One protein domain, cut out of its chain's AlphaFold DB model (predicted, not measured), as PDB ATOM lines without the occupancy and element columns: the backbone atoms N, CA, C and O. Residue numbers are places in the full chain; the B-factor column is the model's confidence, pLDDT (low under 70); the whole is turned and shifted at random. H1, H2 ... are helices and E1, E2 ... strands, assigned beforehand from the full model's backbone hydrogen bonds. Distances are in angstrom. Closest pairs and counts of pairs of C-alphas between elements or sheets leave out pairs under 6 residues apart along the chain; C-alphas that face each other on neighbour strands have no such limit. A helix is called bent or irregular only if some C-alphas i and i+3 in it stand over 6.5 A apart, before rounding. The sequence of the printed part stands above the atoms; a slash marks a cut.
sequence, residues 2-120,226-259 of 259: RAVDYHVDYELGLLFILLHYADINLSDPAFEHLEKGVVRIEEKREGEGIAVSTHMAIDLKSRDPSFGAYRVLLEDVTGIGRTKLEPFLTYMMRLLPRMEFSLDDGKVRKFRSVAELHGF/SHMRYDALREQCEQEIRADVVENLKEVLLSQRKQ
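What this domain is: This is residues 2 to 120 and 226 to 259 of the 259 residues of an uncharacterized protein of Oceanicaulis sp. HTCC2633 (UniProt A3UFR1). A twisted sheet of four strands, E1, E2, E5 and E6, makes the body, with H2 packed slantwise over E2 and E5 and H1 reaching the sheet with few contacts near Arg 2 of E1. Two small two-stranded hairpins form arms toward opposite ends of the long axis, E3 with E4 at one end and E7 with E8 at the other, and residues 33 to 38 of the first arm stick out freely. The printed part has 153 residues, with two named helices and eight named strands in the order E1 E2 E3 E4 E5 E6 H1 E7 E8 H2; the large sheet has the order E1 - E2 - E5 - E6 and is antiparallel throughout. The class is mixed, helices and strands, with 75 residues in named elements, under half of those printed. The whole is loose, with a radius of gyration of the C-alphas of 19.7 A, and elongated, spanning 75 by 38 by 23 A.

How they stand to each other: In the large sheet, E2, residues 14 to 23, and E5, residues 50 to 59, are antiparallel inner strands at 161 degrees; N 17 and O 56 are 2.8 A apart, within hydrogen-bond range. On one side of E2 is the edge strand E1, residues 2 to 9, in a hairpin with it at 168 degrees; N 4 and O 18 are 3.0 A apart. E1 bends by 55 degrees at residue 5. The other edge strand is E6, residues 72 to 74, in a hairpin with E5 at 157 degrees; N 73 and O 57 are 2.8 A apart. H2, residues 243 to 257, is on the sheet at a height of 8.6 A, over E2 and E5, and runs slantwise to the strands, at 41 degrees to E5 on the local plane. The closest C-alphas of E5 and H2 are those of Ala 57 and Leu 249, 6.6 A apart. H1, residues 82 to 94, is on the sheet too; its closest C-alpha to E1 is that of Phe 88, 7.9 A from that of Arg 2. H1 and H2 are apart. The hairpin of E3, residues 30 to 33, and E4, residues 38 to 41, has its strands at 156 degrees, with N 31 and O 40 at 2.8 A. The hairpin of E7, residues 99 to 102, and E8, residues 108 to 111, has its strands at 148 degrees, with N 111 and O 99 at 2.8 A. In H2 every O i to N i+4 pair is within hydrogen-bond range, in H1 7 of 9.

Where its parts are: E2 measures 29.4 A from first to last C-alpha and E5 29.9 A, while E1 measures 21.0 A from C-alpha 2 at (67.032, -145.422, 7.889). E6 is 6.5 A long, E3 and E4 10.0 A each, E7 10.3 A and E8 9.7 A. H1 measures 17.8 A, and is neither bent nor irregular, but only just: C-alphas 83 and 86 are 6.1 A apart. H2 measures 21.1 A and ends with C-alpha 257 at (58.545, -118.984, 4.289).

The domain as a whole: The two C-alphas farthest apart, those of Lys 36 and Gly 106, are 75.8 A apart. Residues 121 to 225 are cut out, and C-alphas 120 and 226 are 12.6 A apart across the cut. Of the links that are printed whole, E5 to E6 is long, with 12 residues; residues 226 to 242 hold no named element. The mean pLDDT of the printed part is 87.3, and residues 66 to 67, 119 to 120, 226 and 258 to 259 are under 70.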
ATOM      1  N   ARG A   2      66.987-145.658   6.437       93.50
ATOM      2  CA  ARG A   2      67.032-145.422   7.889       93.50
ATOM      3  C   ARG A   2      67.196-143.926   8.154       93.50
ATOM      4  O   ARG A   2      67.846-143.261   7.357       93.50
ATOM      5  N   ALA A   3      66.644-143.427   9.257       94.50
ATOM      6  CA  ALA A   3      67.034-142.136   9.819       94.50
ATOM      7  C   ALA A   3      68.141-142.405  10.836       94.50
ATOM      8  O   ALA A   3      67.937-143.220  11.737       94.50
ATOM      9  N   VAL A   4      69.311-141.806  10.635       95.50
ATOM     10  CA  VAL A   4      70.509-142.101  11.440       95.50
ATOM     11  C   VAL A   4      70.847-140.991  12.421       95.50
ATOM     12  O   VAL A   4      71.358-141.279  13.495       95.50
ATOM     13  N   ASP A   5      70.485-139.757  12.086       96.75
ATOM     14  CA  ASP A   5      70.682-138.593  12.935       96.75
ATOM     15  C   ASP A   5      69.558-137.575  12.687       96.75
ATOM     16  O   ASP A   5      68.930-137.569  11.618       96.75
ATOM     17  N   TYR A   6      69.259-136.752  13.688       96.06
ATOM     18  CA  TYR A   6      68.271-135.687  13.590       96.06
ATOM     19  C   TYR A   6      68.588-134.523  14.531       96.06
ATOM     20  O   TYR A   6      69.070-134.695  15.648       96.06
ATOM     21  N   HIS A   7      68.218-133.322  14.101       95.38
ATOM     22  CA  HIS A   7      68.326-132.104  14.889       95.38
ATOM     23  C   HIS A   7      67.013-131.324  14.830       95.38
ATOM     24  O   HIS A   7      66.395-131.218  13.772       95.38
ATOM     25  N   VAL A   8      66.581-130.761  15.960       96.06
ATOM     26  CA  VAL A   8      65.379-129.923  16.030       96.06
ATOM     27  C   VAL A   8      65.756-128.540  16.540       96.06
ATOM     28  O   VAL A   8      66.217-128.391  17.670       96.06
ATOM     29  N   ASP A   9      65.488-127.528  15.721       94.88
ATOM     30  CA  ASP A   9      65.518-126.126  16.126       94.88
ATOM     31  C   ASP A   9      64.093-125.742  16.556       94.88
ATOM     32  O   ASP A   9      63.227-125.423  15.733       94.88
ATOM     33  N   TYR A  10      63.818-125.852  17.860       93.69
ATOM     34  CA  TYR A  10      62.494-125.570  18.426       93.69
ATOM     35  C   TYR A  10      62.106-124.091  18.339       93.69
ATOM     36  O   TYR A  10      60.918-123.784  18.243       93.69
ATOM     37  N   GLU A  11      63.081-123.181  18.355       92.94
ATOM     38  CA  GLU A  11      62.830-121.741  18.282       92.94
ATOM     39  C   GLU A  11      62.291-121.363  16.898       92.94
ATOM     40  O   GLU A  11      61.289-120.653  16.758       92.94
ATOM     41  N   LEU A  12      62.903-121.913  15.850       92.31
ATOM     42  CA  LEU A  12      62.465-121.675  14.482       92.31
ATOM     43  C   LEU A  12      61.387-122.647  14.011       92.31
ATOM     44  O   LEU A  12      60.738-122.363  12.996       92.31
ATOM     45  N   GLY A  13      61.166-123.744  14.734       95.25
ATOM     46  CA  GLY A  13      60.263-124.823  14.352       95.25
ATOM     47  C   GLY A  13      60.757-125.533  13.095       95.25
ATOM     48  O   GLY A  13      60.028-125.583  12.107       95.25
ATOM     49  N   LEU A  14      62.003-126.004  13.106       96.31
ATOM     50  CA  LEU A  14      62.627-126.734  12.001       96.31
ATOM     51  C   LEU A  14      63.137-128.092  12.490       96.31
ATOM     52  O   LEU A  14      63.682-128.198  13.585       96.31
ATOM     53  N   LEU A  15      62.977-129.118  11.662       96.25
ATOM     54  CA  LEU A  15      63.492-130.465  11.894       96.25
ATOM     55  C   LEU A  15      64.431-130.841  10.752       96.25
ATOM     56  O   LEU A  15      64.036-130.800   9.594       96.25
ATOM     57  N   PHE A  16      65.647-131.246  11.080       96.75
ATOM     58  CA  PHE A  16      66.651-131.741  10.148       96.75
ATOM     59  C   PHE A  16      66.861-133.226  10.412       96.75
ATOM     60  O   PHE A  16      66.929-133.643  11.565       96.75
ATOM     61  N   ILE A  17      66.929-134.031   9.358       96.25
ATOM     62  CA  ILE A  17      67.073-135.483   9.441       96.25
ATOM     63  C   ILE A  17      68.125-135.922   8.428       96.25
ATOM     64  O   ILE A  17      68.044-135.559   7.252       96.25
ATOM     65  N   LEU A  18      69.064-136.755   8.871       96.38
ATOM     66  CA  LEU A  18      69.975-137.487   8.004       96.38
ATOM     67  C   LEU A  18      69.398-138.863   7.707       96.38
ATOM     68  O   LEU A  18      69.123-139.663   8.609       96.38
ATOM     69  N   LEU A  19      69.212-139.138   6.422       96.00
ATOM     70  CA  LEU A  19      68.660-140.388   5.934       96.00
ATOM     71  C   LEU A  19      69.730-141.185   5.206       96.00
ATOM     72  O   LEU A  19      70.412-140.661   4.332       96.00
ATOM     73  N   HIS A  20      69.819-142.474   5.514       95.31
ATOM     74  CA  HIS A  20      70.661-143.432   4.806       95.31
ATOM     75  C   HIS A  20      69.825-144.362   3.945       95.31
ATOM     76  O   HIS A  20      68.814-144.926   4.386       95.31
ATOM     77  N   TYR A  21      70.304-144.610   2.735       94.00
ATOM     78  CA  TYR A  21      69.856-145.707   1.894       94.00
ATOM     79  C   TYR A  21      71.066-146.545   1.495       94.00
ATOM     80  O   TYR A  21      72.091-146.003   1.106       94.00
ATOM     81  N   ALA A  22      70.930-147.863   1.603       93.06
ATOM     82  CA  ALA A  22      71.931-148.810   1.144       93.06
ATOM     83  C   ALA A  22      71.257-149.829   0.228       93.06
ATOM     84  O   ALA A  22      70.153-150.293   0.535       93.06
ATOM     85  N   ASP A  23      71.923-150.167  -0.873       89.81
ATOM     86  CA  ASP A  23      71.447-151.152  -1.839       89.81
ATOM     87  C   ASP A  23      72.476-152.268  -2.015       89.81
ATOM     88  O   ASP A  23      73.606-152.035  -2.450       89.81
ATOM     89  N   ILE A  24      72.076-153.489  -1.669       90.81
ATOM     90  CA  ILE A  24      72.916-154.680  -1.823       90.81
ATOM     91  C   ILE A  24      73.051-155.105  -3.292       90.81
ATOM     92  O   ILE A  24      74.010-155.781  -3.650       90.81
ATOM     93  N   ASN A  25      72.112-154.694  -4.151       88.00
ATOM     94  CA  ASN A  25      72.067-155.113  -5.552       88.00
ATOM     95  C   ASN A  25      72.898-154.210  -6.471       88.00
ATOM     96  O   ASN A  25      73.054-154.524  -7.650       88.00
ATOM     97  N   LEU A  26      73.401-153.080  -5.965       85.94
ATOM     98  CA  LEU A  26      74.309-152.225  -6.723       85.94
ATOM     99  C   LEU A  26      75.693-152.871  -6.806       85.94
ATOM    100  O   LEU A  26      76.192-153.423  -5.824       85.94
ATOM    101  N   SER A  27      76.312-152.780  -7.983       87.69
ATOM    102  CA  SER A  27      77.680-153.245  -8.217       87.69
ATOM    103  C   SER A  27      78.666-152.605  -7.243       87.69
ATOM    104  O   SER A  27      78.452-151.486  -6.774       87.69
ATOM    105  N   ASP A  28      79.751-153.320  -6.950       92.12
ATOM    106  CA  ASP A  28      80.841-152.789  -6.133       92.12
ATOM    107  C   ASP A  28      81.405-151.501  -6.758       92.12
ATOM    108  O   ASP A  28      81.529-151.419  -7.987       92.12
ATOM    109  N   PRO A  29      81.713-150.468  -5.952       90.81
ATOM    110  CA  PRO A  29      82.295-149.253  -6.471       90.81
ATOM    111  C   PRO A  29      83.707-149.541  -6.980       90.81
ATOM    112  O   PRO A  29      84.491-150.272  -6.369       90.81
ATOM    113  N   ALA A  30      84.032-148.917  -8.105       91.56
ATOM    114  CA  ALA A  30      85.349-148.969  -8.707       91.56
ATOM    115  C   ALA A  30      85.951-147.563  -8.740       91.56
ATOM    116  O   ALA A  30      85.274-146.585  -9.057       91.56
ATOM    117  N   PHE A  31      87.237-147.476  -8.425       92.81
ATOM    118  CA  PHE A  31      88.014-146.247  -8.425       92.81
ATOM    119  C   PHE A  31      89.151-146.387  -9.426       92.81
ATOM    120  O   PHE A  31      89.963-147.304  -9.322       92.81
ATOM    121  N   GLU A  32      89.227-145.473 -10.384       92.19
ATOM    122  CA  GLU A  32      90.296-145.454 -11.376       92.19
ATOM    123  C   GLU A  32      91.373-144.439 -10.989       92.19
ATOM    124  O   GLU A  32      91.092-143.281 -10.670       92.19
ATOM    125  N   HIS A  33      92.633-144.866 -11.032       94.69
ATOM    126  CA  HIS A  33      93.760-143.957 -10.884       94.69
ATOM    127  C   HIS A  33      93.934-143.140 -12.168       94.69
ATOM    128  O   HIS A  33      94.502-143.639 -13.139       94.69
ATOM    129  N   LEU A  34      93.530-141.868 -12.138       91.12
ATOM    130  CA  LEU A  34      93.433-140.993 -13.318       91.12
ATOM    131  C   LEU A  34      94.695-140.948 -14.200       91.12
ATOM    132  O   LEU A  34      94.587-140.873 -15.416       91.12
ATOM    133  N   GLU A  35      95.890-141.017 -13.608       91.62
ATOM    134  CA  GLU A  35      97.149-140.996 -14.376       91.62
ATOM    135  C   GLU A  35      97.618-142.372 -14.874       91.62
ATOM    136  O   GLU A  35      98.384-142.450 -15.829       91.62
ATOM    137  N   LYS A  36      97.219-143.463 -14.206       91.69
ATOM    138  CA  LYS A  36      97.769-144.813 -14.440       91.69
ATOM    139  C   LYS A  36      96.775-145.754 -15.123       91.69
ATOM    140  O   LYS A  36      97.183-146.831 -15.540       91.69
ATOM    141  N   GLY A  37      95.490-145.392 -15.172       91.12
ATOM    142  CA  GLY A  37      94.410-146.235 -15.700       91.12
ATOM    143  C   GLY A  37      94.167-147.517 -14.895       91.12
ATOM    144  O   GLY A  37      93.512-148.442 -15.366       91.12
ATOM    145  N   VAL A  38      94.733-147.622 -13.688       93.81
ATOM    146  CA  VAL A  38      94.572-148.804 -12.833       93.81
ATOM    147  C   VAL A  38      93.264-148.679 -12.068       93.81
ATOM    148  O   VAL A  38      93.063-147.704 -11.340       93.81
ATOM    149  N   VAL A  39      92.400-149.682 -12.209       93.25
ATOM    150  CA  VAL A  39      91.103-149.753 -11.535       93.25
ATOM    151  C   VAL A  39      91.228-150.559 -10.245       93.25
ATOM    152  O   VAL A  39      91.746-151.675 -10.236       93.25
ATOM    153  N   ARG A  40      90.724-149.994  -9.150       95.25
ATOM    154  CA  ARG A  40      90.590-150.638  -7.844       95.25
ATOM    155  C   ARG A  40      89.110-150.829  -7.535       95.25
ATOM    156  O   ARG A  40      88.378-149.847  -7.472       95.25
ATOM    157  N   ILE A  41      88.693-152.068  -7.320       94.81
ATOM    158  CA  ILE A  41      87.327-152.414  -6.912       94.81
ATOM    159  C   ILE A  41      87.308-152.561  -5.387       94.81
ATOM    160  O   ILE A  41      88.227-153.154  -4.823       94.81
ATOM    161  N   GLU A  42      86.300-151.995  -4.726       93.69
ATOM    162  CA  GLU A  42      86.074-152.162  -3.284       93.69
ATOM    163  C   GLU A  42      84.892-153.113  -3.053       93.69
ATOM    164  O   GLU A  42      83.739-152.725  -3.190       93.69
ATOM    165  N   GLU A  43      85.159-154.376  -2.737       93.75
ATOM    166  CA  GLU A  43      84.102-155.386  -2.605       93.75
ATOM    167  C   GLU A  43      83.250-155.181  -1.341       93.75
ATOM    168  O   GLU A  43      83.781-154.997  -0.240       93.75
ATOM    169  N   LYS A  44      81.919-155.273  -1.481       94.25
ATOM    170  CA  LYS A  44      80.991-155.323  -0.337       94.25
ATOM    171  C   LYS A  44      81.283-156.537   0.552       94.25
ATOM    172  O   LYS A  44      81.411-157.660   0.062       94.25
ATOM    173  N   ARG A  45      81.283-156.343   1.871       95.69
ATOM    174  CA  ARG A  45      81.341-157.431   2.861       95.69
ATOM    175  C   ARG A  45      79.947-157.958   3.202       95.69
ATOM    176  O   ARG A  45      78.923-157.427   2.773       95.69
ATOM    177  N   GLU A  46      79.901-159.026   3.996       94.38
ATOM    178  CA  GLU A  46      78.640-159.607   4.459       94.38
ATOM    179  C   GLU A  46      77.782-158.564   5.194       94.38
ATOM    180  O   GLU A  46      78.216-157.938   6.160       94.38
ATOM    181  N   GLY A  47      76.548-158.373   4.718       92.56
ATOM    182  CA  GLY A  47      75.609-157.394   5.269       92.56
ATOM    183  C   GLY A  47      75.807-155.952   4.783       92.56
ATOM    184  O   GLY A  47      75.028-155.082   5.177       92.56
ATOM    185  N   GLU A  48      76.792-155.690   3.920       93.62
ATOM    186  CA  GLU A  48      77.027-154.367   3.342       93.62
ATOM    187  C   GLU A  48      76.242-154.160   2.037       93.62
ATOM    188  O   GLU A  48      75.949-155.081   1.274       93.62
ATOM    189  N   GLY A  49      75.891-152.903   1.783       92.44
ATOM    190  CA  GLY A  49      75.297-152.426   0.540       92.44
ATOM    191  C   GLY A  49      75.919-151.086   0.175       92.44
ATOM    192  O   GLY A  49      76.474-150.408   1.041       92.44
ATOM    193  N   ILE A  50      75.809-150.677  -1.088       92.31
ATOM    194  CA  ILE A  50      76.317-149.369  -1.511       92.31
ATOM    195  C   ILE A  50      75.450-148.291  -0.878       92.31
ATOM    196  O   ILE A  50      74.251-148.215  -1.156       92.31
ATOM    197  N   ALA A  51      76.061-147.498  -0.001       92.62
ATOM    198  CA  ALA A  51      75.368-146.519   0.814       92.62
ATOM    199  C   ALA A  51      75.439-145.110   0.216       92.62
ATOM    200  O   ALA A  51      76.438-144.696  -0.376       92.62
ATOM    201  N   VAL A  52      74.356-144.371   0.411       92.62
ATOM    202  CA  VAL A  52      74.238-142.938   0.150       92.62
ATOM    203  C   VAL A  52      73.476-142.294   1.303       92.62
ATOM    204  O   VAL A  52      72.552-142.900   1.864       92.62
ATOM    205  N   SER A  53      73.842-141.060   1.641       93.94
ATOM    206  CA  SER A  53      73.121-140.253   2.626       93.94
ATOM    207  C   SER A  53      72.479-139.030   1.983       93.94
ATOM    208  O   SER A  53      73.084-138.427   1.105       93.94
ATOM    209  N   THR A  54      71.294-138.632   2.444       92.94
ATOM    210  CA  THR A  54      70.640-137.370   2.063       92.94
ATOM    211  C   THR A  54      70.163-136.622   3.301       92.94
ATOM    212  O   THR A  54      69.696-137.238   4.268       92.94
ATOM    213  N   HIS A  55      70.261-135.297   3.262       94.00
ATOM    214  CA  HIS A  55      69.691-134.427   4.281       94.00
ATOM    215  C   HIS A  55      68.274-134.017   3.902       94.00
ATOM    216  O   HIS A  55      68.002-133.566   2.788       94.00
ATOM    217  N   MET A  56      67.373-134.120   4.868       94.06
ATOM    218  CA  MET A  56      66.009-133.638   4.753       94.06
ATOM    219  C   MET A  56      65.761-132.586   5.828       94.06
ATOM    220  O   MET A  56      66.080-132.803   6.994       94.06
ATOM    221  N   ALA A  57      65.160-131.463   5.452       94.81
ATOM    222  CA  ALA A  57      64.735-130.431   6.387       94.81
ATOM    223  C   ALA A  57      63.226-130.205   6.266       94.81
ATOM    224  O   ALA A  57      62.701-130.053   5.166       94.81
ATOM    225  N   ILE A  58      62.529-130.182   7.396       93.88
ATOM    226  CA  ILE A  58      61.082-130.029   7.507       93.88
ATOM    227  C   ILE A  58      60.791-128.748   8.282       93.88
ATOM    228  O   ILE A  58      61.255-128.554   9.405       93.88
ATOM    229  N   ASP A  59      59.972-127.888   7.690       93.62
ATOM    230  CA  ASP A  59      59.349-126.778   8.392       93.62
ATOM    231  C   ASP A  59      58.195-127.310   9.245       93.62
ATOM    232  O   ASP A  59      57.177-127.730   8.699       93.62
ATOM    233  N   LEU A  60      58.330-127.287  10.572       93.00
ATOM    234  CA  LEU A  60      57.298-127.761  11.503       93.00
ATOM    235  C   LEU A  60      56.109-126.794  11.614       93.00
ATOM    236  O   LEU A  60      55.119-127.101  12.280       93.00
ATOM    237  N   LYS A  61      56.173-125.627  10.964       90.25
ATOM    238  CA  LYS A  61      55.022-124.736  10.810       90.25
ATOM    239  C   LYS A  61      54.225-125.193   9.597       90.25
ATOM    240  O   LYS A  61      54.643-125.024   8.451       90.25
ATOM    241  N   SER A  62      53.056-125.768   9.867       84.62
ATOM    242  CA  SER A  62      52.150-126.212   8.812       84.62
ATOM    243  C   SER A  62      51.744-125.041   7.909       84.62
ATOM    244  O   SER A  62      51.380-123.967   8.390       84.62
ATOM    245  N   ARG A  63      51.782-125.260   6.592       80.06
ATOM    246  CA  ARG A  63      51.195-124.360   5.588       80.06
ATOM    247  C   ARG A  63      49.680-124.416   5.590       80.06
ATOM    248  O   ARG A  63      49.040-123.417   5.282       80.06
ATOM    249  N   ASP A  64      49.141-125.587   5.897       73.38
ATOM    250  CA  ASP A  64      47.713-125.826   6.015       73.38
ATOM    251  C   ASP A  64      47.470-126.723   7.233       73.38
ATOM    252  O   ASP A  64      47.628-127.949   7.159       73.38
ATOM    253  N   PRO A  65      47.146-126.127   8.395       73.38
ATOM    254  CA  PRO A  65      46.882-126.872   9.621       73.38
ATOM    255  C   PRO A  65      45.754-127.899   9.482       73.38
ATOM    256  O   PRO A  65      45.765-128.895  10.199       73.38
ATOM    257  N   SER A  66      44.818-127.691   8.552       68.06
ATOM    258  CA  SER A  66      43.665-128.573   8.338       68.06
ATOM    259  C   SER A  66      44.071-129.905   7.704       68.06
ATOM    260  O   SER A  66      43.460-130.931   7.987       68.06
ATOM    261  N   PHE A  67      45.120-129.890   6.874       64.94
ATOM    262  CA  PHE A  67      45.635-131.068   6.168       64.94
ATOM    263  C   PHE A  67      46.979-131.573   6.710       64.94
ATOM    264  O   PHE A  67      47.445-132.630   6.296       64.94
ATOM    265  N   GLY A  68      47.616-130.840   7.633       77.62
ATOM    266  CA  GLY A  68      48.947-131.187   8.133       77.62
ATOM    267  C   GLY A  68      50.014-131.109   7.037       77.62
ATOM    268  O   GLY A  68      50.855-131.997   6.931       77.62
ATOM    269  N   ALA A  69      49.957-130.071   6.198       83.44
ATOM    270  CA  ALA A  69      50.892-129.885   5.093       83.44
ATOM    271  C   ALA A  69      52.140-129.107   5.539       83.44
ATOM    272  O   ALA A  69      52.051-127.932   5.893       83.44
ATOM    273  N   TYR A  70      53.317-129.726   5.456       89.00
ATOM    274  CA  TYR A  70      54.591-129.133   5.880       89.00
ATOM    275  C   TYR A  70      55.517-128.902   4.683       89.00
ATOM    276  O   TYR A  70      55.524-129.691   3.736       89.00
ATOM    277  N   ARG A  71      56.304-127.814   4.701       88.06
ATOM    278  CA  ARG A  71      57.351-127.613   3.682       88.06
ATOM    279  C   ARG A  71      58.514-128.549   3.980       88.06
ATOM    280  O   ARG A  71      58.934-128.652   5.129       88.06
ATOM    281  N   VAL A  72      59.050-129.171   2.937       90.00
ATOM    282  CA  VAL A  72      60.204-130.065   3.036       90.00
ATOM    283  C   VAL A  72      61.231-129.675   1.981       90.00
ATOM    284  O   VAL A  72      60.878-129.450   0.824       90.00
ATOM    285  N   LEU A  73      62.497-129.612   2.383       90.25
ATOM    286  CA  LEU A  73      63.641-129.658   1.480       90.25
ATOM    287  C   LEU A  73      64.281-131.035   1.580       90.25
ATOM    288  O   LEU A  73      64.455-131.565   2.676       90.25
ATOM    289  N   LEU A  74      64.653-131.583   0.431       89.75
ATOM    290  CA  LEU A  74      65.398-132.825   0.326       89.75
ATOM    291  C   LEU A  74      66.642-132.555  -0.508       89.75
ATOM    292  O   LEU A  74      66.557-131.950  -1.579       89.75
ATOM    293  N   GLU A  75      67.790-132.991  -0.010       88.19
ATOM    294  CA  GLU A  75      69.024-132.967  -0.772       88.19
ATOM    295  C   GLU A  75      68.928-133.937  -1.961       88.19
ATOM    296  O   GLU A  75      68.571-135.107  -1.812       88.19
ATOM    297  N   ASP A  76      69.252-133.435  -3.154       84.31
ATOM    298  CA  ASP A  76      69.200-134.191  -4.407       84.31
ATOM    299  C   ASP A  76      70.387-135.159  -4.497       84.31
ATOM    300  O   ASP A  76      71.481-134.796  -4.934       84.31
ATOM    301  N   VAL A  77      70.164-136.393  -4.040       85.19
ATOM    302  CA  VAL A  77      71.158-137.469  -4.001       85.19
ATOM    303  C   VAL A  77      70.687-138.630  -4.869       85.19
ATOM    304  O   VAL A  77      69.544-139.084  -4.784       85.19
ATOM    305  N   THR A  78      71.587-139.148  -5.705       80.75
ATOM    306  CA  THR A  78      71.301-140.294  -6.574       80.75
ATOM    307  C   THR A  78      70.790-141.481  -5.764       80.75
ATOM    308  O   THR A  78      71.409-141.901  -4.790       80.75
ATOM    309  N   GLY A  79      69.679-142.068  -6.205       81.88
ATOM    310  CA  GLY A  79      69.113-143.250  -5.563       81.88
ATOM    311  C   GLY A  79      68.226-142.960  -4.351       81.88
ATOM    312  O   GLY A  79      67.787-143.920  -3.716       81.88
ATOM    313  N   ILE A  80      67.940-141.693  -4.028       87.44
ATOM    314  CA  ILE A  80      66.926-141.327  -3.035       87.44
ATOM    315  C   ILE A  80      65.962-140.286  -3.619       87.44
ATOM    316  O   ILE A  80      66.257-139.097  -3.652       87.44
ATOM    317  N   GLY A  81      64.783-140.741  -4.047       83.56
ATOM    318  CA  GLY A  81      63.652-139.896  -4.435       83.56
ATOM    319  C   GLY A  81      62.396-140.130  -3.588       83.56
ATOM    320  O   GLY A  81      62.388-140.907  -2.623       83.56
ATOM    321  N   ARG A  82      61.295-139.490  -3.997       83.19
ATOM    322  CA  ARG A  82      59.957-139.638  -3.401       83.19
ATOM    323  C   ARG A  82      59.560-141.105  -3.298       83.19
ATOM    324  O   ARG A  82      59.092-141.537  -2.247       83.19
ATOM    325  N   THR A  83      59.810-141.869  -4.362       83.44
ATOM    326  CA  THR A  83      59.431-143.287  -4.462       83.44
ATOM    327  C   THR A  83      59.981-144.139  -3.306       83.44
ATOM    328  O   THR A  83      59.334-145.094  -2.878       83.44
ATOM    329  N   LYS A  84      61.155-143.795  -2.759       89.75
ATOM    330  CA  LYS A  84      61.745-144.470  -1.588       89.75
ATOM    331  C   LYS A  84      61.405-143.771  -0.275       89.75
ATOM    332  O   LYS A  84      61.261-144.438   0.753       89.75
ATOM    333  N   LEU A  85      61.283-142.448  -0.308       91.56
ATOM    334  CA  LEU A  85      61.088-141.631   0.878       91.56
ATOM    335  C   LEU A  85      59.655-141.713   1.430       91.56
ATOM    336  O   LEU A  85      59.493-141.882   2.634       91.56
ATOM    337  N   GLU A  86      58.615-141.676   0.594       91.94
ATOM    338  CA  GLU A  86      57.216-141.762   1.051       91.94
ATOM    339  C   GLU A  86      56.895-143.067   1.792       91.94
ATOM    340  O   GLU A  86      56.330-142.994   2.892       91.94
ATOM    341  N   PRO A  87      57.268-144.265   1.283       92.50
ATOM    342  CA  PRO A  87      57.056-145.496   2.034       92.50
ATOM    343  C   PRO A  87      57.814-145.502   3.362       92.50
ATOM    344  O   PRO A  87      57.290-146.006   4.357       92.50
ATOM    345  N   PHE A  88      59.021-144.923   3.399       94.44
ATOM    346  CA  PHE A  88      59.815-144.808   4.620       94.44
ATOM    347  C   PHE A  88      59.155-143.875   5.645       94.44
ATOM    348  O   PHE A  88      58.947-144.278   6.788       94.44
ATOM    349  N   LEU A  89      58.748-142.669   5.245       92.75
ATOM    350  CA  LEU A  89      58.045-141.730   6.123       92.75
ATOM    351  C   LEU A  89      56.704-142.307   6.591       92.75
ATOM    352  O   LEU A  89      56.376-142.241   7.772       92.75
ATOM    353  N   THR A  90      55.960-142.964   5.702       92.56
ATOM    354  CA  THR A  90      54.726-143.671   6.060       92.56
ATOM    355  C   THR A  90      54.994-144.786   7.067       92.56
ATOM    356  O   THR A  90      54.215-144.971   8.003       92.56
ATOM    357  N   TYR A  91      56.093-145.527   6.920       92.75
ATOM    358  CA  TYR A  91      56.510-146.512   7.912       92.75
ATOM    359  C   TYR A  91      56.801-145.860   9.270       92.75
ATOM    360  O   TYR A  91      56.285-146.343  10.276       92.75
ATOM    361  N   MET A  92      57.521-144.733   9.304       90.69
ATOM    362  CA  MET A  92      57.755-143.970  10.537       90.69
ATOM    363  C   MET A  92      56.434-143.545  11.198       90.69
ATOM    364  O   MET A  92      56.249-143.751  12.395       90.69
ATOM    365  N   MET A  93      55.459-143.064  10.417       88.12
ATOM    366  CA  MET A  93      54.130-142.697  10.928       88.12
ATOM    367  C   MET A  93      53.348-143.893  11.490       88.12
ATOM    368  O   MET A  93      52.537-143.728  12.399       88.12
ATOM    369  N   ARG A  94      53.593-145.122  11.011       87.38
ATOM    370  CA  ARG A  94      52.959-146.337  11.564       87.38
ATOM    371  C   ARG A  94      53.437-146.681  12.973       87.38
ATOM    372  O   ARG A  94      52.745-147.459  13.637       87.38
ATOM    373  N   LEU A  95      54.590-146.156  13.392       86.75
ATOM    374  CA  LEU A  95      55.117-146.312  14.748       86.75
ATOM    375  C   LEU A  95      54.374-145.417  15.749       86.75
ATOM    376  O   LEU A  95      54.409-145.687  16.948       86.75
ATOM    377  N   LEU A  96      53.670-144.390  15.266       85.88
ATOM    378  CA  LEU A  96      52.834-143.540  16.102       85.88
ATOM    379  C   LEU A  96      51.532-144.261  16.503       85.88
ATOM    380  O   LEU A  96      51.036-145.133  15.771       85.88
ATOM    381  N   PRO A  97      50.940-143.898  17.657       82.94
ATOM    382  CA  PRO A  97      49.630-144.394  18.056       82.94
ATOM    383  C   PRO A  97      48.572-144.154  16.975       82.94
ATOM    384  O   PRO A  97      48.598-143.157  16.254       82.94
ATOM    385  N   ARG A  98      47.607-145.075  16.865       84.94
ATOM    386  CA  ARG A  98      46.462-144.873  15.966       84.94
ATOM    387  C   ARG A  98      45.607-143.729  16.499       84.94
ATOM    388  O   ARG A  98      45.304-143.705  17.687       84.94
ATOM    389  N   MET A  99      45.188-142.837  15.608       82.38
ATOM    390  CA  MET A  99      44.227-141.789  15.939       82.38
ATOM    391  C   MET A  99      42.816-142.370  15.945       82.38
ATOM    392  O   MET A  99      42.523-143.285  15.173       82.38
ATOM    393  N   GLU A 100      41.944-141.834  16.787       86.38
ATOM    394  CA  GLU A 100      40.536-142.217  16.860       86.38
ATOM    395  C   GLU A 100      39.669-141.007  16.516       86.38
ATOM    396  O   GLU A 100      39.847-139.936  17.089       86.38
ATOM    397  N   PHE A 101      38.751-141.177  15.564       78.25
ATOM    398  CA  PHE A 101      37.769-140.154  15.205       78.25
ATOM    399  C   PHE A 101      36.362-140.730  15.307       78.25
ATOM    400  O   PHE A 101      36.099-141.834  14.818       78.25
ATOM    401  N   SER A 102      35.470-139.956  15.918       82.81
ATOM    402  CA  SER A 102      34.030-140.189  15.867       82.81
ATOM    403  C   SER A 102      33.498-139.632  14.556       82.81
ATOM    404  O   SER A 102      33.666-138.447  14.276       82.81
ATOM    405  N   LEU A 103      32.891-140.492  13.747       79.31
ATOM    406  CA  LEU A 103      32.181-140.073  12.543       79.31
ATOM    407  C   LEU A 103      30.748-139.651  12.892       79.31
ATOM    408  O   LEU A 103      30.240-139.977  13.966       79.31
ATOM    409  N   ASP A 104      30.077-138.991  11.948       83.88
ATOM    410  CA  ASP A 104      28.681-138.546  12.089       83.88
ATOM    411  C   ASP A 104      27.695-139.703  12.358       83.88
ATOM    412  O   ASP A 104      26.598-139.485  12.866       83.88
ATOM    413  N   ASP A 105      28.092-140.949  12.068       85.12
ATOM    414  CA  ASP A 105      27.334-142.170  12.378       85.12
ATOM    415  C   ASP A 105      27.490-142.649  13.840       85.12
ATOM    416  O   ASP A 105      26.992-143.719  14.200       85.12
ATOM    417  N   GLY A 106      28.201-141.887  14.677       83.12
ATOM    418  CA  GLY A 106      28.478-142.196  16.080       83.12
ATOM    419  C   GLY A 106      29.516-143.303  16.290       83.12
ATOM    420  O   GLY A 106      29.799-143.662  17.436       83.12
ATOM    421  N   LYS A 107      30.101-143.865  15.222       87.31
ATOM    422  CA  LYS A 107      31.126-144.910  15.333       87.31
ATOM    423  C   LYS A 107      32.509-144.289  15.438       87.31
ATOM    424  O   LYS A 107      32.904-143.447  14.633       87.31
ATOM    425  N   VAL A 108      33.286-144.799  16.387       86.19
ATOM    426  CA  VAL A 108      34.712-144.491  16.496       86.19
ATOM    427  C   VAL A 108      35.483-145.371  15.519       86.19
ATOM    428  O   VAL A 108      35.378-146.601  15.553       86.19
ATOM    429  N   ARG A 109      36.280-144.754  14.647       87.00
ATOM    430  CA  ARG A 109      37.197-145.468  13.752       87.00
ATOM    431  C   ARG A 109      38.641-145.109  14.057       87.00
ATOM    432  O   ARG A 109      38.954-143.980  14.423       87.00
ATOM    433  N   LYS A 110      39.517-146.102  13.884       87.06
ATOM    434  CA  LYS A 110      40.965-145.956  14.038       87.06
ATOM    435  C   LYS A 110      41.589-145.606  12.698       87.06
ATOM    436  O   LYS A 110      41.417-146.347  11.732       87.06
ATOM    437  N   PHE A 111      42.371-144.541  12.675       83.44
ATOM    438  CA  PHE A 111      43.070-144.047  11.498       83.44
ATOM    439  C   PHE A 111      44.579-144.045  11.733       83.44
ATOM    440  O   PHE A 111      45.070-144.106  12.866       83.44
ATOM    441  N   ARG A 112      45.325-144.011  10.630       82.56
ATOM    442  CA  ARG A 112      46.777-143.852  10.623       82.56
ATOM    443  C   ARG A 112      47.144-142.773   9.629       82.56
ATOM    444  O   ARG A 112      46.580-142.738   8.540       82.56
ATOM    445  N   SER A 113      48.110-141.953  10.009       84.69
ATOM    446  CA  SER A 113      48.707-140.988   9.101       84.69
ATOM    447  C   SER A 113      49.524-141.719   8.040       84.69
ATOM    448  O   SER A 113      50.220-142.697   8.328       84.69
ATOM    449  N   VAL A 114      49.418-141.233   6.814       86.69
ATOM    450  CA  VAL A 114      50.247-141.627   5.676       86.69
ATOM    451  C   VAL A 114      51.011-140.380   5.260       86.69
ATOM    452  O   VAL A 114      50.483-139.274   5.366       86.69
ATOM    453  N   ALA A 115      52.270-140.549   4.872       88.25
ATOM    454  CA  ALA A 115      53.081-139.449   4.384       88.25
ATOM    455  C   ALA A 115      53.025-139.431   2.857       88.25
ATOM    456  O   ALA A 115      53.316-140.442   2.220       88.25
ATOM    457  N   GLU A 116      52.692-138.273   2.302       85.06
ATOM    458  CA  GLU A 116      52.735-138.003   0.869       85.06
ATOM    459  C   GLU A 116      53.634-136.790   0.634       85.06
ATOM    460  O   GLU A 116      53.525-135.767   1.318       85.06
ATOM    461  N   LEU A 117      54.544-136.912  -0.322       84.00
ATOM    462  CA  LEU A 117      55.450-135.863  -0.743       84.00
ATOM    463  C   LEU A 117      54.948-135.301  -2.059       84.00
ATOM    464  O   LEU A 117      55.184-135.811  -3.159       84.00
ATOM    465  N   HIS A 118      54.279-134.174  -1.918       74.62
ATOM    466  CA  HIS A 118      53.867-133.373  -3.047       74.62
ATOM    467  C   HIS A 118      55.006-132.440  -3.395       74.62
ATOM    468  O   HIS A 118      55.443-131.634  -2.570       74.62
ATOM    469  N   GLY A 119      55.506-132.558  -4.622       65.25
ATOM    470  CA  GLY A 119      56.493-131.612  -5.084       65.25
ATOM    471  C   GLY A 119      55.909-130.206  -5.004       65.25
ATOM    472  O   GLY A 119      54.800-129.978  -5.493       65.25
ATOM    473  N   PHE A 120      56.634-129.270  -4.385       60.31
ATOM    474  CA  PHE A 120      56.288-127.858  -4.462       60.31
ATOM    475  C   PHE A 120      56.449-127.440  -5.920       60.31
ATOM    476  O   PHE A 120      57.545-127.101  -6.371       60.31
ATOM    477  N   SER A 226      67.432-125.313  -5.242       67.81
ATOM    478  CA  SER A 226      68.435-124.360  -4.754       67.81
ATOM    479  C   SER A 226      69.808-125.015  -4.802       67.81
ATOM    480  O   SER A 226      69.956-126.171  -4.411       67.81
ATOM    481  N   HIS A 227      70.805-124.296  -5.312       75.94
ATOM    482  CA  HIS A 227      72.185-124.767  -5.305       75.94
ATOM    483  C   HIS A 227      72.857-124.334  -4.009       75.94
ATOM    484  O   HIS A 227      72.941-123.140  -3.734       75.94
ATOM    485  N   MET A 228      73.359-125.304  -3.251       75.00
ATOM    486  CA  MET A 228      74.204-125.063  -2.085       75.00
ATOM    487  C   MET A 228      75.666-125.218  -2.504       75.00
ATOM    488  O   MET A 228      76.000-126.112  -3.287       75.00
ATOM    489  N   ARG A 229      76.529-124.319  -2.029       72.94
ATOM    490  CA  ARG A 229      77.981-124.419  -2.206       72.94
ATOM    491  C   ARG A 229      78.596-124.761  -0.861       72.94
ATOM    492  O   ARG A 229      78.233-124.160   0.141       72.94
ATOM    493  N   TYR A 230      79.522-125.706  -0.878       73.44
ATOM    494  CA  TYR A 230      80.262-126.134   0.299       73.44
ATOM    495  C   TYR A 230      81.742-125.857   0.068       73.44
ATOM    496  O   TYR A 230      82.255-126.137  -1.016       73.44
ATOM    497  N   ASP A 231      82.413-125.328   1.086       71.81
ATOM    498  CA  ASP A 231      83.852-125.045   1.024       71.81
ATOM    499  C   ASP A 231      84.700-126.303   1.268       71.81
ATOM    500  O   ASP A 231      85.859-126.372   0.861       71.81
ATOM    501  N   ALA A 232      84.119-127.321   1.910       74.88
ATOM    502  CA  ALA A 232      84.770-128.589   2.211       74.88
ATOM    503  C   ALA A 232      84.238-129.729   1.333       74.88
ATOM    504  O   ALA A 232      83.050-129.789   1.008       74.88
ATOM    505  N   LEU A 233      85.129-130.674   1.007       75.69
ATOM    506  CA  LEU A 233      84.757-131.942   0.381       75.69
ATOM    507  C   LEU A 233      83.738-132.686   1.255       75.69
ATOM    508  O   LEU A 233      83.754-132.600   2.488       75.69
ATOM    509  N   ARG A 234      82.838-133.411   0.594       78.50
ATOM    510  CA  ARG A 234      81.814-134.221   1.249       78.50
ATOM    511  C   ARG A 234      82.053-135.687   0.986       78.50
ATOM    512  O   ARG A 234      82.466-136.073  -0.109       78.50
ATOM    513  N   GLU A 235      81.777-136.480   2.005       84.56
ATOM    514  CA  GLU A 235      81.712-137.920   1.855       84.56
ATOM    515  C   GLU A 235      80.410-138.296   1.147       84.56
ATOM    516  O   GLU A 235      79.411-137.580   1.202       84.56
ATOM    517  N   GLN A 236      80.417-139.439   0.465       82.56
ATOM    518  CA  GLN A 236      79.224-139.957  -0.205       82.56
ATOM    519  C   GLN A 236      78.113-140.338   0.792       82.56
ATOM    520  O   GLN A 236      76.928-140.318   0.449       82.56
ATOM    521  N   CYS A 237      78.498-140.728   2.008       89.19
ATOM    522  CA  CYS A 237      77.589-141.142   3.065       89.19
ATOM    523  C   CYS A 237      78.130-140.666   4.418       89.19
ATOM    524  O   CYS A 237      79.136-141.185   4.890       89.19
ATOM    525  N   GLU A 238      77.480-139.678   5.024       91.44
ATOM    526  CA  GLU A 238      77.903-139.070   6.295       91.44
ATOM    527  C   GLU A 238      77.241-139.797   7.482       91.44
ATOM    528  O   GLU A 238      76.123-140.283   7.346       91.44
ATOM    529  N   GLN A 239      77.897-139.910   8.643       91.62
ATOM    530  CA  GLN A 239      77.315-140.576   9.831       91.62
ATOM    531  C   GLN A 239      76.447-139.644  10.688       91.62
ATOM    532  O   GLN A 239      75.523-140.103  11.353       91.62
ATOM    533  N   GLU A 240      76.740-138.346  10.654       94.25
ATOM    534  CA  GLU A 240      76.112-137.313  11.478       94.25
ATOM    535  C   GLU A 240      75.792-136.093  10.613       94.25
ATOM    536  O   GLU A 240      76.465-135.831   9.608       94.25
ATOM    537  N   ILE A 241      74.760-135.343  10.998       91.62
ATOM    538  CA  ILE A 241      74.391-134.100  10.326       91.62
ATOM    539  C   ILE A 241      75.492-133.066  10.561       91.62
ATOM    540  O   ILE A 241      75.817-132.710  11.695       91.62
ATOM    541  N   ARG A 242      76.012-132.492   9.477       88.44
ATOM    542  CA  ARG A 242      76.988-131.408   9.575       88.44
ATOM    543  C   ARG A 242      76.321-130.053   9.795       88.44
ATOM    544  O   ARG A 242      75.309-129.724   9.173       88.44
ATOM    545  N   ALA A 243      76.946-129.222  10.628       89.00
ATOM    546  CA  ALA A 243      76.444-127.889  10.959       89.00
ATOM    547  C   ALA A 243      76.337-126.951   9.740       89.00
ATOM    548  O   ALA A 243      75.394-126.170   9.648       89.00
ATOM    549  N   ASP A 244      77.264-127.048   8.782       87.75
ATOM    550  CA  ASP A 244      77.237-126.248   7.552       87.75
ATOM    551  C   ASP A 244      76.046-126.604   6.651       87.75
ATOM    552  O   ASP A 244      75.428-125.721   6.055       87.75
ATOM    553  N   VAL A 245      75.673-127.884   6.584       88.19
ATOM    554  CA  VAL A 245      74.479-128.335   5.854       88.19
ATOM    555  C   VAL A 245      73.203-127.836   6.536       88.19
ATOM    556  O   VAL A 245      72.296-127.360   5.852       88.19
ATOM    557  N   VAL A 246      73.139-127.886   7.872       90.38
ATOM    558  CA  VAL A 246      71.994-127.361   8.641       90.38
ATOM    559  C   VAL A 246      71.781-125.882   8.359       90.38
ATOM    560  O   VAL A 246      70.655-125.492   8.058       90.38
ATOM    561  N   GLU A 247      72.841-125.074   8.411       90.25
ATOM    562  CA  GLU A 247      72.722-123.632   8.202       90.25
ATOM    563  C   GLU A 247      72.245-123.308   6.779       90.25
ATOM    564  O   GLU A 247      71.288-122.555   6.604       90.25
ATOM    565  N   ASN A 248      72.799-123.974   5.761       89.00
ATOM    566  CA  ASN A 248      72.342-123.801   4.379       89.00
ATOM    567  C   ASN A 248      70.864-124.203   4.193       89.00
ATOM    568  O   ASN A 248      70.077-123.466   3.595       89.00
ATOM    569  N   LEU A 249      70.452-125.365   4.717       90.44
ATOM    570  CA  LEU A 249      69.060-125.824   4.623       90.44
ATOM    571  C   LEU A 249      68.103-124.886   5.367       90.44
ATOM    572  O   LEU A 249      66.993-124.621   4.891       90.44
ATOM    573  N   LYS A 250      68.539-124.364   6.515       91.06
ATOM    574  CA  LYS A 250      67.819-123.377   7.318       91.06
ATOM    575  C   LYS A 250      67.613-122.083   6.538       91.06
ATOM    576  O   LYS A 250      66.472-121.631   6.433       91.06
ATOM    577  N   GLU A 251      68.659-121.525   5.935       89.25
ATOM    578  CA  GLU A 251      68.561-120.325   5.096       89.25
ATOM    579  C   GLU A 251      67.556-120.509   3.949       89.25
ATOM    580  O   GLU A 251      66.662-119.672   3.759       89.25
ATOM    581  N   VAL A 252      67.635-121.633   3.225       87.50
ATOM    582  CA  VAL A 252      66.725-121.916   2.107       87.50
ATOM    583  C   VAL A 252      65.281-122.058   2.598       87.50
ATOM    584  O   VAL A 252      64.397-121.395   2.046       87.50
ATOM    585  N   LEU A 253      65.015-122.840   3.652       87.69
ATOM    586  CA  LEU A 253      63.657-122.997   4.196       87.69
ATOM    587  C   LEU A 253      63.067-121.662   4.664       87.69
ATOM    588  O   LEU A 253      61.916-121.347   4.353       87.69
ATOM    589  N   LEU A 254      63.849-120.854   5.382       87.38
ATOM    590  CA  LEU A 254      63.399-119.550   5.871       87.38
ATOM    591  C   LEU A 254      63.134-118.565   4.727       87.38
ATOM    592  O   LEU A 254      62.182-117.784   4.814       87.38
ATOM    593  N   SER A 255      63.917-118.612   3.647       83.31
ATOM    594  CA  SER A 255      63.661-117.799   2.453       83.31
ATOM    595  C   SER A 255      62.318-118.154   1.795       83.31
ATOM    596  O   SER A 255      61.570-117.259   1.400       83.31
ATOM    597  N   GLN A 256      61.952-119.442   1.783       77.56
ATOM    598  CA  GLN A 256      60.693-119.940   1.217       77.56
ATOM    599  C   GLN A 256      59.469-119.727   2.119       77.56
ATOM    600  O   GLN A 256      58.336-119.856   1.653       77.56
ATOM    601  N   ARG A 257      59.652-119.401   3.406       76.19
ATOM    602  CA  ARG A 257      58.545-118.984   4.289       76.19
ATOM    603  C   ARG A 257      57.994-117.605   3.928       76.19
ATOM    604  O   ARG A 257      56.838-117.331   4.230       76.19
ATOM    605  N   LYS A 258      58.827-116.735   3.347       60.03
ATOM    606  CA  LYS A 258      58.480-115.343   3.010       60.03
ATOM    607  C   LYS A 258      57.737-115.208   1.672       60.03
ATOM    608  O   LYS A 258      57.295-114.106   1.357       60.03
ATOM    609  N   GLN A 259      57.634-116.298   0.908       51.53
ATOM    610  CA  GLN A 259      56.892-116.422  -0.351       51.53
ATOM    611  C   GLN A 259      55.596-117.208  -0.131       51.53
ATOM    612  O   GLN A 259      54.584-116.810  -0.742       51.53
TER     613      GLN A 259